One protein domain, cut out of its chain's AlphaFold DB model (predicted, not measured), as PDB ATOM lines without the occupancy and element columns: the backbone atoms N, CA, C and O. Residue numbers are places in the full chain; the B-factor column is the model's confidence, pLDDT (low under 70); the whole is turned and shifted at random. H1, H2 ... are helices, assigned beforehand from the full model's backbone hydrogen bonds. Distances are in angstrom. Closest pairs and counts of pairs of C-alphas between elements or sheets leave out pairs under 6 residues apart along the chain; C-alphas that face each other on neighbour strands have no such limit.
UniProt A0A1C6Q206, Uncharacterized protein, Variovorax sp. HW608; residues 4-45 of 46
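Overview. This is residues 4 to 45 of the 46 residues of an uncharacterized protein of Variovorax sp. HW608 (UniProt A0A1C6Q206). Two helices meet at their ends to make an L, with the long H1 as one arm and the shorter H2 as the other. H1 makes most of the longest axis, and neither helix folds back on the other. The printed part has 42 residues, with two named helices, H1 then H2, and no named strand; its class is all helix. It is extended, with a radius of gyration of the C-alphas of 16.8 A, and it spans 53 by 19 by 5 A.

Arrangement. H1, residues 4 to 30, is joined by a tight link of one residue to H2, residues 32 to 43. The two only just touch, and only at the corner by their link, with 3 pairs of C-alphas within 8 A. H1 touches with residues 28 to 29 alone and H2 with residues 34 to 35 alone; the closest C-alphas, those of Tyr 29 and Leu 35, are 6.3 A apart. Their lines are about perpendicular, at 77 degrees. In H1 and H2 every O i to N i+4 pair is within hydrogen-bond range.

Along the chain. H1 begins at C-alpha 4, (1.115, 20.265, -13.686), and measures 38.6 A to C-alpha 30. H2 measures 16.4 A and ends at C-alpha 43, (-15.247, 35.287, 32.383).

Size, cuts and confidence. The two C-alphas farthest apart, those of Thr 4 and Ala 44, are 53.1 A apart. The printed part has no cut, and no printed residue has a pLDDT under 70.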
ATOM      1  N   THR A   4       0.664  18.991 -14.261       79.75
ATOM      2  CA  THR A   4       1.115  20.265 -13.686       79.75
ATOM      3  C   THR A   4      -0.015  21.273 -13.486       79.75
ATOM      4  O   THR A   4      -0.040  21.967 -12.469       79.75
ATOM      5  N   THR A   5      -0.974  21.346 -14.412       81.81
ATOM      6  CA  THR A   5      -2.107  22.278 -14.311       81.81
ATOM      7  C   THR A   5      -3.073  21.855 -13.209       81.81
ATOM      8  O   THR A   5      -3.562  22.707 -12.472       81.81
ATOM      9  N   ARG A   6      -3.284  20.543 -13.022       83.25
ATOM     10  CA  ARG A   6      -4.119  20.012 -11.929       83.25
ATOM     11  C   ARG A   6      -3.521  20.305 -10.555       83.25
ATOM     12  O   ARG A   6      -4.233  20.786  -9.683       83.25
ATOM     13  N   VAL A   7      -2.216  20.086 -10.375       88.62
ATOM     14  CA  VAL A   7      -1.533  20.379  -9.099       88.62
ATOM     15  C   VAL A   7      -1.587  21.873  -8.773       88.62
ATOM     16  O   VAL A   7      -1.840  22.245  -7.628       88.62
ATOM     17  N   ARG A   8      -1.409  22.742  -9.778       86.62
ATOM     18  CA  ARG A   8      -1.548  24.194  -9.599       86.62
ATOM     19  C   ARG A   8      -2.968  24.582  -9.189       86.62
ATOM     20  O   ARG A   8      -3.100  25.315  -8.220       86.62
ATOM     21  N   LEU A   9      -3.992  24.037  -9.852       89.00
ATOM     22  CA  LEU A   9      -5.405  24.268  -9.524       89.00
ATOM     23  C   LEU A   9      -5.765  23.833  -8.100       89.00
ATOM     24  O   LEU A   9      -6.420  24.579  -7.377       89.00
ATOM     25  N   VAL A  10      -5.312  22.651  -7.678       91.44
ATOM     26  CA  VAL A  10      -5.550  22.157  -6.313       91.44
ATOM     27  C   VAL A  10      -4.844  23.041  -5.286       91.44
ATOM     28  O   VAL A  10      -5.441  23.404  -4.277       91.44
ATOM     29  N   ARG A  11      -3.599  23.453  -5.555       92.69
ATOM     30  CA  ARG A  11      -2.853  24.355  -4.668       92.69
ATOM     31  C   ARG A  11      -3.522  25.725  -4.551       92.69
ATOM     32  O   ARG A  11      -3.663  26.228  -3.442       92.69
ATOM     33  N   THR A  12      -3.943  26.323  -5.664       93.69
ATOM     34  CA  THR A  12      -4.664  27.605  -5.642       93.69
ATOM     35  C   THR A  12      -6.026  27.472  -4.972       93.69
ATOM     36  O   THR A  12      -6.425  28.376  -4.250       93.69
ATOM     37  N   GLY A  13      -6.705  26.334  -5.152       94.81
ATOM     38  CA  GLY A  13      -7.950  26.021  -4.454       94.81
ATOM     39  C   GLY A  13      -7.765  25.998  -2.939       94.81
ATOM     40  O   GLY A  13      -8.499  26.672  -2.224       94.81
ATOM     41  N   TRP A  14      -6.731  25.311  -2.448       96.62
ATOM     42  CA  TRP A  14      -6.414  25.286  -1.017       96.62
ATOM     43  C   TRP A  14      -6.056  26.658  -0.451       96.62
ATOM     44  O   TRP A  14      -6.505  26.999   0.643       96.62
ATOM     45  N   LEU A  15      -5.291  27.461  -1.195       96.38
ATOM     46  CA  LEU A  15      -4.983  28.831  -0.787       96.38
ATOM     47  C   LEU A  15      -6.252  29.680  -0.692       96.38
ATOM     48  O   LEU A  15      -6.443  30.349   0.315       96.38
ATOM     49  N   ALA A  16      -7.138  29.601  -1.687       96.88
ATOM     50  CA  ALA A  16      -8.395  30.341  -1.684       96.88
ATOM     51  C   ALA A  16      -9.281  29.956  -0.490       96.88
ATOM     52  O   ALA A  16      -9.778  30.837   0.208       96.88
ATOM     53  N   VAL A  17      -9.424  28.657  -0.206       97.50
ATOM     54  CA  VAL A  17     -10.167  28.174   0.970       97.50
ATOM     55  C   VAL A  17      -9.564  28.730   2.260       97.50
ATOM     56  O   VAL A  17     -10.293  29.285   3.081       97.50
ATOM     57  N   GLY A  18      -8.240  28.650   2.419       97.06
ATOM     58  CA  GLY A  18      -7.553  29.215   3.581       97.06
ATOM     59  C   GLY A  18      -7.800  30.718   3.733       97.06
ATOM     60  O   GLY A  18      -8.147  31.179   4.818       97.06
ATOM     61  N   SER A  19      -7.700  31.482   2.643       97.19
ATOM     62  CA  SER A  19      -7.958  32.926   2.646       97.19
ATOM     63  C   SER A  19      -9.391  33.270   3.051       97.19
ATOM     64  O   SER A  19      -9.588  34.198   3.831       97.19
ATOM     65  N   VAL A  20     -10.384  32.518   2.566       97.94
ATOM     66  CA  VAL A  20     -11.799  32.718   2.919       97.94
ATOM     67  C   VAL A  20     -12.031  32.471   4.408       97.94
ATOM     68  O   VAL A  20     -12.686  33.277   5.065       97.94
ATOM     69  N   VAL A  21     -11.455  31.398   4.960       97.38
ATOM     70  CA  VAL A  21     -11.561  31.092   6.394       97.38
ATOM     71  C   VAL A  21     -10.926  32.198   7.237       97.38
ATOM     72  O   VAL A  21     -11.565  32.702   8.160       97.38
ATOM     73  N   LEU A  22      -9.703  32.624   6.897       96.94
ATOM     74  CA  LEU A  22      -9.017  33.702   7.617       96.94
ATOM     75  C   LEU A  22      -9.797  35.019   7.555       96.94
ATOM     76  O   LEU A  22      -9.937  35.691   8.573       96.94
ATOM     77  N   ALA A  23     -10.329  35.374   6.383       96.50
ATOM     78  CA  ALA A  23     -11.146  36.570   6.220       96.50
ATOM     79  C   ALA A  23     -12.432  36.507   7.061       96.50
ATOM     80  O   ALA A  23     -12.809  37.506   7.670       96.50
ATOM     81  N   GLY A  24     -13.073  35.336   7.149       94.56
ATOM     82  CA  GLY A  24     -14.238  35.121   8.009       94.56
ATOM     83  C   GLY A  24     -13.920  35.333   9.490       94.56
ATOM     84  O   GLY A  24     -14.604  36.108  10.155       94.56
ATOM     85  N   VAL A  25     -12.849  34.711   9.994       92.94
ATOM     86  CA  VAL A  25     -12.394  34.892  11.389       92.94
ATOM     87  C   VAL A  25     -12.052  36.354  11.670       92.94
ATOM     88  O   VAL A  25     -12.463  36.900  12.692       92.94
ATOM     89  N   PHE A  26     -11.345  37.009  10.748       93.31
ATOM     90  CA  PHE A  26     -11.026  38.428  10.866       93.31
ATOM     91  C   PHE A  26     -12.290  39.293  10.947       93.31
ATOM     92  O   PHE A  26     -12.374  40.168  11.803       93.31
ATOM     93  N   ALA A  27     -13.295  39.029  10.107       93.06
ATOM     94  CA  ALA A  27     -14.560  39.760  10.131       93.06
ATOM     95  C   ALA A  27     -15.322  39.569  11.454       93.06
ATOM     96  O   ALA A  27     -15.848  40.538  11.994       93.06
ATOM     97  N   LEU A  28     -15.332  38.347  12.001       86.50
ATOM     98  CA  LEU A  28     -15.906  38.041  13.317       86.50
ATOM     99  C   LEU A  28     -15.204  38.813  14.444       86.50
ATOM    100  O   LEU A  28     -15.867  39.386  15.301       86.50
ATOM    101  N   TYR A  29     -13.871  38.885  14.428       84.31
ATOM    102  CA  TYR A  29     -13.108  39.658  15.415       84.31
ATOM    103  C   TYR A  29     -13.189  41.172  15.215       84.31
ATOM    104  O   TYR A  29     -13.075  41.919  16.182       84.31
ATOM    105  N   ALA A  30     -13.437  41.650  13.998       86.56
ATOM    106  CA  ALA A  30     -13.696  43.065  13.756       86.56
ATOM    107  C   ALA A  30     -15.053  43.525  14.324       86.56
ATOM    108  O   ALA A  30     -15.286  44.729  14.442       86.56
ATOM    109  N   GLN A  31     -15.951  42.598  14.686       85.38
ATOM    110  CA  GLN A  31     -17.229  42.917  15.313       85.38
ATOM    111  C   GLN A  31     -17.076  43.021  16.841       85.38
ATOM    112  O   GLN A  31     -16.930  42.002  17.523       85.38
ATOM    113  N   PRO A  32     -17.185  44.229  17.424       72.88
ATOM    114  CA  PRO A  32     -16.943  44.433  18.852       72.88
ATOM    115  C   PRO A  32     -17.952  43.681  19.728       72.88
ATOM    116  O   PRO A  32     -17.584  43.142  20.766       72.88
ATOM    117  N   ALA A  33     -19.211  43.576  19.290       79.44
ATOM    118  CA  ALA A  33     -20.246  42.850  20.023       79.44
ATOM    119  C   ALA A  33     -19.928  41.351  20.161       79.44
ATOM    120  O   ALA A  33     -20.152  40.771  21.220       79.44
ATOM    121  N   PHE A  34     -19.359  40.727  19.124       81.06
ATOM    122  CA  PHE A  34     -18.991  39.313  19.162       81.06
ATOM    123  C   PHE A  34     -17.881  39.060  20.190       81.06
ATOM    124  O   PHE A  34     -18.027  38.199  21.055       81.06
ATOM    125  N   LEU A  35     -16.817  39.868  20.156       81.88
ATOM    126  CA  LEU A  35     -15.715  39.762  21.115       81.88
ATOM    127  C   LEU A  35     -16.177  39.944  22.563       81.88
ATOM    128  O   LEU A  35     -15.791  39.150  23.416       81.88
ATOM    129  N   VAL A  36     -17.025  40.943  22.828       83.75
ATOM    130  CA  VAL A  36     -17.554  41.206  24.176       83.75
ATOM    131  C   VAL A  36     -18.389  40.023  24.668       83.75
ATOM    132  O   VAL A  36     -18.099  39.490  25.730       83.75
ATOM    133  N   THR A  37     -19.336  39.521  23.866       84.44
ATOM    134  CA  THR A  37     -20.180  38.373  24.266       84.44
ATOM    135  C   THR A  37     -19.398  37.076  24.496       84.44
ATOM    136  O   THR A  37     -19.776  36.266  25.343       84.44
ATOM    137  N   MET A  38     -18.318  36.847  23.744       82.69
ATOM    138  CA  MET A  38     -17.456  35.680  23.932       82.69
ATOM    139  C   MET A  38     -16.654  35.793  25.234       82.69
ATOM    140  O   MET A  38     -16.532  34.822  25.979       82.69
ATOM    141  N   ILE A  39     -16.122  36.985  25.507       86.88
ATOM    142  CA  ILE A  39     -15.375  37.298  26.726       86.88
ATOM    143  C   ILE A  39     -16.283  37.217  27.953       86.88
ATOM    144  O   ILE A  39     -15.894  36.557  28.908       86.88
ATOM    145  N   ASP A  40     -17.493  37.778  27.917       86.31
ATOM    146  CA  ASP A  40     -18.472  37.671  29.011       86.31
ATOM    147  C   ASP A  40     -18.735  36.208  29.399       86.31
ATOM    148  O   ASP A  40     -18.734  35.860  30.577       86.31
ATOM    149  N   GLN A  41     -18.881  35.317  28.413       83.75
ATOM    150  CA  GLN A  41     -19.067  33.885  28.667       83.75
ATOM    151  C   GLN A  41     -17.818  33.204  29.236       83.75
ATOM    152  O   GLN A  41     -17.941  32.338  30.099       83.75
ATOM    153  N   LEU A  42     -16.622  33.568  28.761       88.62
ATOM    154  CA  LEU A  42     -15.369  33.025  29.294       88.62
ATOM    155  C   LEU A  42     -15.162  33.440  30.754       88.62
ATOM    156  O   LEU A  42     -14.784  32.613  31.580       88.62
ATOM    157  N   TRP A  43     -15.409  34.716  31.050       78.94
ATOM    158  CA  TRP A  43     -15.247  35.287  32.383       78.94
ATOM    159  C   TRP A  43     -16.349  34.865  33.349       78.94
ATOM    160  O   TRP A  43     -16.090  34.827  34.538       78.94
ATOM    161  N   ALA A  44     -17.530  34.471  32.873       81.81
ATOM    162  CA  ALA A  44     -18.574  33.919  33.738       81.81
ATOM    163  C   ALA A  44     -18.166  32.604  34.437       81.81
ATOM    164  O   ALA A  44     -18.782  32.226  35.432       81.81
ATOM    165  N   CYS A  45     -17.156  31.898  33.917       78.19
ATOM    166  CA  CYS A  45     -16.619  30.667  34.502       78.19
ATOM    167  C   CYS A  45     -15.419  30.889  35.442       78.19
ATOM    168  O   CYS A  45     -15.005  29.929  36.097       78.19
TER     169      CYS A  45